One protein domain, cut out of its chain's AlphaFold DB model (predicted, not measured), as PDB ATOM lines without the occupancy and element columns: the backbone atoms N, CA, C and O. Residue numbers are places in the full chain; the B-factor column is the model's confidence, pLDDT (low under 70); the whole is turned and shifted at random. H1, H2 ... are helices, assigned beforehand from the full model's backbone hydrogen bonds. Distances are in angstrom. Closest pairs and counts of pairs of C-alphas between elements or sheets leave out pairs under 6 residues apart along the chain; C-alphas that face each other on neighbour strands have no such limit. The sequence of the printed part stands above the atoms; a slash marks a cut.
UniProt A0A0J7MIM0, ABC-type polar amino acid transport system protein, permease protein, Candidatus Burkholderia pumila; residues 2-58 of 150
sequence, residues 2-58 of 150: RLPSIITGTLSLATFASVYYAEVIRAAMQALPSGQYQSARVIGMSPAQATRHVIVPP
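Overview. This is residues 2 to 58 of the 150 residues of the protein "ABC-type polar amino acid transport system protein, permease protein" of Candidatus Burkholderia pumila (UniProt A0A0J7MIM0). One long helix, H1, makes an arm, and residues 2 to 23, of which 5 to 23 belong to H1, stick out free; beyond its other end H2 and H3 form a small helical hairpin that folds back to H1. The printed part has 57 residues, 43 of them in the named helices H1, H2, H3, in that order, with no named strand; its class is all helix, and it is extended, with a radius of gyration of the C-alphas of 16.6 A and spans of 54 by 20 by 15 A.

Arrangement. H1, residues 5 to 31, is apart from H2, residues 36 to 42. With residues 25 to 29 alone, H1 only just touches H3, residues 47 to 55, with 3 pairs of C-alphas within 8 A; the closest, Met 29 and Ile 55, are 5.8 A apart. Their lines are about perpendicular, at 85 degrees. H2 and H3 touch as a hairpin, closest at C-alphas Ala 40 and Ala 50, 5.9 A, at a shallow tilt of 34.9 degrees, only just short of steep, opposite ways. In H1, H2 and H3 every O i to N i+4 pair is within hydrogen-bond range.

Along the chain. H1 runs 38.7 A from C-alpha 5 at (7.260, -37.546, -6.011). H2 measures 9.7 A; H3, 10.4 A, ends at C-alpha 55 (27.992, -19.493, 16.957).

Size, cuts and confidence. The C-alphas farthest apart, Arg 2 and Val 42, are 54.5 A apart. The printed part has no cut, and both links are tight. pLDDT is under 70 at residues 2, 34 to 35, 53 to 54 and 57 to 58.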
ATOM      1  N   ARG A   2       1.420 -32.437 -12.264       57.38
ATOM      2  CA  ARG A   2       1.828 -33.404 -11.231       57.38
ATOM      3  C   ARG A   2       3.346 -33.315 -11.089       57.38
ATOM      4  O   ARG A   2       4.052 -33.610 -12.048       57.38
ATOM      5  N   LEU A   3       3.827 -32.831  -9.949       71.94
ATOM      6  CA  LEU A   3       5.258 -32.817  -9.653       71.94
ATOM      7  C   LEU A   3       5.725 -34.258  -9.373       71.94
ATOM      8  O   LEU A   3       4.996 -35.003  -8.716       71.94
ATOM      9  N   PRO A   4       6.904 -34.671  -9.870       78.31
ATOM     10  CA  PRO A   4       7.501 -35.958  -9.527       78.31
ATOM     11  C   PRO A   4       7.650 -36.117  -8.006       78.31
ATOM     12  O   PRO A   4       8.144 -35.204  -7.342       78.31
ATOM     13  N   SER A   5       7.291 -37.284  -7.463       72.88
ATOM     14  CA  SER A   5       7.260 -37.546  -6.011       72.88
ATOM     15  C   SER A   5       8.596 -37.281  -5.306       72.88
ATOM     16  O   SER A   5       8.616 -36.795  -4.179       72.88
ATOM     17  N   ILE A   6       9.721 -37.513  -5.994       73.50
ATOM     18  CA  ILE A   6      11.070 -37.211  -5.489       73.50
ATOM     19  C   ILE A   6      11.247 -35.711  -5.230       73.50
ATOM     20  O   ILE A   6      11.806 -35.329  -4.203       73.50
ATOM     21  N   ILE A   7      10.768 -34.855  -6.137       78.88
ATOM     22  CA  ILE A   7      10.922 -33.400  -6.018       78.88
ATOM     23  C   ILE A   7      10.079 -32.895  -4.853       78.88
ATOM     24  O   ILE A   7      10.590 -32.167  -4.007       78.88
ATOM     25  N   THR A   8       8.817 -33.320  -4.775       78.38
ATOM     26  CA  THR A   8       7.916 -32.932  -3.684       78.38
ATOM     27  C   THR A   8       8.453 -33.383  -2.330       78.38
ATOM     28  O   THR A   8       8.538 -32.568  -1.416       78.38
ATOM     29  N   GLY A   9       8.902 -34.637  -2.217       73.06
ATOM     30  CA  GLY A   9       9.512 -35.144  -0.992       73.06
ATOM     31  C   GLY A   9      10.778 -34.381  -0.602       73.06
ATOM     32  O   GLY A   9      10.901 -33.916   0.529       73.06
ATOM     33  N   THR A  10      11.690 -34.163  -1.551       77.25
ATOM     34  CA  THR A  10      12.930 -33.415  -1.290       77.25
ATOM     35  C   THR A  10      12.636 -31.993  -0.818       77.25
ATOM     36  O   THR A  10      13.254 -31.532   0.139       77.25
ATOM     37  N   LEU A  11      11.669 -31.302  -1.436       80.44
ATOM     38  CA  LEU A  11      11.295 -29.942  -1.041       80.44
ATOM     39  C   LEU A  11      10.697 -29.900   0.371       80.44
ATOM     40  O   LEU A  11      11.044 -29.022   1.163       80.44
ATOM     41  N   SER A  12       9.825 -30.859   0.698       78.94
ATOM     42  CA  SER A  12       9.246 -30.995   2.036       78.94
ATOM     43  C   SER A  12      10.325 -31.232   3.092       78.94
ATOM     44  O   SER A  12      10.357 -30.517   4.096       78.94
ATOM     45  N   LEU A  13      11.257 -32.160   2.846       73.62
ATOM     46  CA  LEU A  13      12.356 -32.438   3.773       73.62
ATOM     47  C   LEU A  13      13.304 -31.248   3.914       73.62
ATOM     48  O   LEU A  13      13.694 -30.907   5.026       73.62
ATOM     49  N   ALA A  14      13.656 -30.594   2.806       80.25
ATOM     50  CA  ALA A  14      14.535 -29.431   2.815       80.25
ATOM     51  C   ALA A  14      13.928 -28.273   3.619       80.25
ATOM     52  O   ALA A  14      14.631 -27.612   4.386       80.25
ATOM     53  N   THR A  15      12.618 -28.054   3.486       79.88
ATOM     54  CA  THR A  15      11.900 -27.015   4.235       79.88
ATOM     55  C   THR A  15      11.882 -27.340   5.727       79.88
ATOM     56  O   THR A  15      12.244 -26.495   6.544       79.88
ATOM     57  N   PHE A  16      11.543 -28.581   6.082       77.00
ATOM     58  CA  PHE A  16      11.554 -29.048   7.468       77.00
ATOM     59  C   PHE A  16      12.947 -28.940   8.105       77.00
ATOM     60  O   PHE A  16      13.101 -28.371   9.187       77.00
ATOM     61  N   ALA A  17      13.979 -29.398   7.392       73.19
ATOM     62  CA  ALA A  17      15.361 -29.294   7.837       73.19
ATOM     63  C   ALA A  17      15.776 -27.835   8.049       73.19
ATOM     64  O   ALA A  17      16.376 -27.518   9.072       73.19
ATOM     65  N   SER A  18      15.415 -26.934   7.133       81.19
ATOM     66  CA  SER A  18      15.767 -25.512   7.228       81.19
ATOM     67  C   SER A  18      15.208 -24.858   8.493       81.19
ATOM     68  O   SER A  18      15.940 -24.148   9.182       81.19
ATOM     69  N   VAL A  19      13.946 -25.138   8.840       82.50
ATOM     70  CA  VAL A  19      13.321 -24.634  10.077       82.50
ATOM     71  C   VAL A  19      14.050 -25.169  11.309       82.50
ATOM     72  O   VAL A  19      14.381 -24.408  12.216       82.50
ATOM     73  N   TYR A  20      14.368 -26.461  11.325       72.94
ATOM     74  CA  TYR A  20      15.044 -27.080  12.462       72.94
ATOM     75  C   TYR A  20      16.475 -26.552  12.649       72.94
ATOM     76  O   TYR A  20      16.892 -26.247  13.767       72.94
ATOM     77  N   TYR A  21      17.227 -26.389  11.556       75.69
ATOM     78  CA  TYR A  21      18.557 -25.778  11.586       75.69
ATOM     79  C   TYR A  21      18.506 -24.319  12.044       75.69
ATOM     80  O   TYR A  21      19.368 -23.906  12.822       75.69
ATOM     81  N   ALA A  22      17.502 -23.548  11.613       81.88
ATOM     82  CA  ALA A  22      17.313 -22.174  12.070       81.88
ATOM     83  C   ALA A  22      17.110 -22.113  13.591       81.88
ATOM     84  O   ALA A  22      17.748 -21.305  14.266       81.88
ATOM     85  N   GLU A  23      16.301 -23.018  14.141       80.00
ATOM     86  CA  GLU A  23      16.020 -23.070  15.575       80.00
ATOM     87  C   GLU A  23      17.241 -23.499  16.398       80.00
ATOM     88  O   GLU A  23      17.499 -22.954  17.470       80.00
ATOM     89  N   VAL A  24      18.057 -24.410  15.864       73.81
ATOM     90  CA  VAL A  24      19.319 -24.824  16.492       73.81
ATOM     91  C   VAL A  24      20.326 -23.681  16.514       73.81
ATOM     92  O   VAL A  24      20.961 -23.449  17.541       73.81
ATOM     93  N   ILE A  25      20.470 -22.944  15.410       78.19
ATOM     94  CA  ILE A  25      21.352 -21.771  15.358       78.19
ATOM     95  C   ILE A  25      20.850 -20.700  16.333       78.19
ATOM     96  O   ILE A  25      21.646 -20.131  17.080       78.19
ATOM     97  N   ARG A  26      19.533 -20.469  16.390       81.38
ATOM     98  CA  ARG A  26      18.906 -19.547  17.345       81.38
ATOM     99  C   ARG A  26      19.196 -19.959  18.791       81.38
ATOM    100  O   ARG A  26      19.625 -19.125  19.585       81.38
ATOM    101  N   ALA A  27      19.017 -21.236  19.122       73.31
ATOM    102  CA  ALA A  27      19.311 -21.779  20.445       73.31
ATOM    103  C   ALA A  27      20.807 -21.684  20.787       73.31
ATOM    104  O   ALA A  27      21.155 -21.325  21.909       73.31
ATOM    105  N   ALA A  28      21.698 -21.925  19.823       71.69
ATOM    106  CA  ALA A  28      23.141 -21.796  20.008       71.69
ATOM    107  C   ALA A  28      23.567 -20.346  20.275       71.69
ATOM    108  O   ALA A  28      24.382 -20.096  21.162       71.69
ATOM    109  N   MET A  29      22.969 -19.383  19.567       75.69
ATOM    110  CA  MET A  29      23.170 -17.959  19.841       75.69
ATOM    111  C   MET A  29      22.692 -17.568  21.242       75.69
ATOM    112  O   MET A  29      23.358 -16.775  21.902       75.69
ATOM    113  N   GLN A  30      21.563 -18.115  21.702       75.38
ATOM    114  CA  GLN A  30      21.003 -17.825  23.029       75.38
ATOM    115  C   GLN A  30      21.766 -18.506  24.173       75.38
ATOM    116  O   GLN A  30      21.862 -17.943  25.259       75.38
ATOM    117  N   ALA A  31      22.321 -19.697  23.940       70.31
ATOM    118  CA  ALA A  31      23.104 -20.433  24.930       70.31
ATOM    119  C   ALA A  31      24.511 -19.848  25.146       70.31
ATOM    120  O   ALA A  31      25.168 -20.159  26.142       70.31
ATOM    121  N   LEU A  32      25.001 -19.027  24.211       72.19
ATOM    122  CA  LEU A  32      26.331 -18.445  24.286       72.19
ATOM    123  C   LEU A  32      26.377 -17.332  25.355       72.19
ATOM    124  O   LEU A  32      25.589 -16.389  25.278       72.19
ATOM    125  N   PRO A  33      27.323 -17.374  26.316       72.25
ATOM    126  CA  PRO A  33      27.469 -16.316  27.309       72.25
ATOM    127  C   PRO A  33      27.646 -14.946  26.653       72.25
ATOM    128  O   PRO A  33      28.439 -14.793  25.710       72.25
ATOM    129  N   SER A  34      26.934 -13.943  27.172       65.06
ATOM    130  CA  SER A  34      27.060 -12.561  26.720       65.06
ATOM    131  C   SER A  34      28.529 -12.136  26.791       65.06
ATOM    132  O   SER A  34      29.182 -12.214  27.827       65.06
ATOM    133  N   GLY A  35      29.091 -11.756  25.642       69.81
ATOM    134  CA  GLY A  35      30.491 -11.349  25.531       69.81
ATOM    135  C   GLY A  35      31.400 -12.313  24.770       69.81
ATOM    136  O   GLY A  35      32.372 -11.832  24.210       69.81
ATOM    137  N   GLN A  36      31.084 -13.607  24.604       70.75
ATOM    138  CA  GLN A  36      31.952 -14.520  23.825       70.75
ATOM    139  C   GLN A  36      32.112 -14.096  22.361       70.75
ATOM    140  O   GLN A  36      33.215 -14.126  21.815       70.75
ATOM    141  N   TYR A  37      31.027 -13.638  21.733       74.06
ATOM    142  CA  TYR A  37      31.084 -13.082  20.381       74.06
ATOM    143  C   TYR A  37      31.943 -11.807  20.319       74.06
ATOM    144  O   TYR A  37      32.672 -11.581  19.353       74.06
ATOM    145  N   GLN A  38      31.908 -10.988  21.375       75.38
ATOM    146  CA  GLN A  38      32.752  -9.799  21.473       75.38
ATOM    147  C   GLN A  38      34.219 -10.169  21.732       75.38
ATOM    148  O   GLN A  38      35.101  -9.615  21.084       75.38
ATOM    149  N   SER A  39      34.496 -11.170  22.572       78.12
ATOM    150  CA  SER A  39      35.843 -11.700  22.808       78.12
ATOM    151  C   SER A  39      36.466 -12.262  21.532       78.12
ATOM    152  O   SER A  39      37.634 -11.999  21.270       78.12
ATOM    153  N   ALA A  40      35.686 -12.969  20.706       77.12
ATOM    154  CA  ALA A  40      36.132 -13.470  19.406       77.12
ATOM    155  C   ALA A  40      36.582 -12.332  18.474       77.12
ATOM    156  O   ALA A  40      37.606 -12.432  17.801       77.12
ATOM    157  N   ARG A  41      35.858 -11.209  18.488       78.50
ATOM    158  CA  ARG A  41      36.252 -10.011  17.739       78.50
ATOM    159  C   ARG A  41      37.502  -9.333  18.303       78.50
ATOM    160  O   ARG A  41      38.303  -8.830  17.523       78.50
ATOM    161  N   VAL A  42      37.685  -9.328  19.625       83.19
ATOM    162  CA  VAL A  42      38.865  -8.731  20.284       83.19
ATOM    163  C   VAL A  42      40.148  -9.503  19.958       83.19
ATOM    164  O   VAL A  42      41.195  -8.889  19.786       83.19
ATOM    165  N   ILE A  43      40.073 -10.827  19.785       83.62
ATOM    166  CA  ILE A  43      41.220 -11.658  19.362       83.62
ATOM    167  C   ILE A  43      41.471 -11.633  17.841       83.62
ATOM    168  O   ILE A  43      42.229 -12.455  17.330       83.62
ATOM    169  N   GLY A  44      40.833 -10.714  17.110       84.88
ATOM    170  CA  GLY A  44      41.076 -10.493  15.684       84.88
ATOM    171  C   GLY A  44      40.295 -11.403  14.730       84.88
ATOM    172  O   GLY A  44      40.614 -11.427  13.542       84.88
ATOM    173  N   MET A  45      39.274 -12.139  15.192       86.19
ATOM    174  CA  MET A  45      38.434 -12.921  14.276       86.19
ATOM    175  C   MET A  45      37.528 -12.013  13.443       86.19
ATOM    176  O   MET A  45      36.872 -11.105  13.963       86.19
ATOM    177  N   SER A  46      37.421 -12.316  12.149       86.56
ATOM    178  CA  SER A  46      36.417 -11.688  11.292       86.56
ATOM    179  C   SER A  46      34.999 -12.140  11.681       86.56
ATOM    180  O   SER A  46      34.835 -13.223  12.251       86.56
ATOM    181  N   PRO A  47      33.943 -11.373  11.349       78.62
ATOM    182  CA  PRO A  47      32.563 -11.754  11.665       78.62
ATOM    183  C   PRO A  47      32.195 -13.154  11.155       78.62
ATOM    184  O   PRO A  47      31.579 -13.936  11.871       78.62
ATOM    185  N   ALA A  48      32.652 -13.521   9.954       80.75
ATOM    186  CA  ALA A  48      32.423 -14.850   9.390       80.75
ATOM    187  C   ALA A  48      33.166 -15.958  10.161       80.75
ATOM    188  O   ALA A  48      32.624 -17.046  10.368       80.75
ATOM    189  N   GLN A  49      34.394 -15.689  10.617       77.38
ATOM    190  CA  GLN A  49      35.161 -16.628  11.435       77.38
ATOM    191  C   GLN A  49      34.533 -16.811  12.817       77.38
ATOM    192  O   GLN A  49      34.415 -17.951  13.268       77.38
ATOM    193  N   ALA A  50      34.091 -15.718  13.447       78.12
ATOM    194  CA  ALA A  50      33.403 -15.740  14.730       78.12
ATOM    195  C   ALA A  50      32.097 -16.539  14.633       78.12
ATOM    196  O   ALA A  50      31.876 -17.447  15.427       78.12
ATOM    197  N   THR A  51      31.273 -16.304  13.610       75.81
ATOM    198  CA  THR A  51      30.041 -17.077  13.410       75.81
ATOM    199  C   THR A  51      30.328 -18.564  13.214       75.81
ATOM    200  O   THR A  51      29.739 -19.393  13.902       75.81
ATOM    201  N   ARG A  52      31.284 -18.926  12.348       76.44
ATOM    202  CA  ARG A  52      31.613 -20.335  12.070       76.44
ATOM    203  C   ARG A  52      32.183 -21.089  13.278       76.44
ATOM    204  O   ARG A  52      31.929 -22.281  13.392       76.44
ATOM    205  N   HIS A  53      32.970 -20.437  14.135       68.50
ATOM    206  CA  HIS A  53      33.692 -21.113  15.226       68.50
ATOM    207  C   HIS A  53      33.071 -20.924  16.613       68.50
ATOM    208  O   HIS A  53      33.397 -21.684  17.523       68.50
ATOM    209  N   VAL A  54      32.233 -19.902  16.795       68.81
ATOM    210  CA  VAL A  54      31.661 -19.532  18.099       68.81
ATOM    211  C   VAL A  54      30.150 -19.736  18.120       68.81
ATOM    212  O   VAL A  54      29.624 -20.180  19.135       68.81
ATOM    213  N   ILE A  55      29.458 -19.425  17.018       70.06
ATOM    214  CA  ILE A  55      27.992 -19.493  16.957       70.06
ATOM    215  C   ILE A  55      27.517 -20.839  16.426       70.06
ATOM    216  O   ILE A  55      26.613 -21.416  17.017       70.06
ATOM    217  N   VAL A  56      28.081 -21.328  15.316       70.25
ATOM    218  CA  VAL A  56      27.635 -22.581  14.694       70.25
ATOM    219  C   VAL A  56      28.077 -23.753  15.577       70.25
ATOM    220  O   VAL A  56      29.275 -24.051  15.633       70.25
ATOM    221  N   PRO A  57      27.147 -24.419  16.290       66.06
ATOM    222  CA  PRO A  57      27.496 -25.565  17.109       66.06
ATOM    223  C   PRO A  57      27.791 -26.774  16.205       66.06
ATOM    224  O   PRO A  57      27.401 -26.785  15.033       66.06
ATOM    225  N   PRO A  58      28.423 -27.835  16.736       63.16
ATOM    226  CA  PRO A  58      28.492 -29.112  16.039       63.16
ATOM    227  C   PRO A  58      27.071 -29.573  15.676       63.16
ATOM    228  O   PRO A  58      26.245 -29.830  16.551       63.16
TER     229      PRO A  58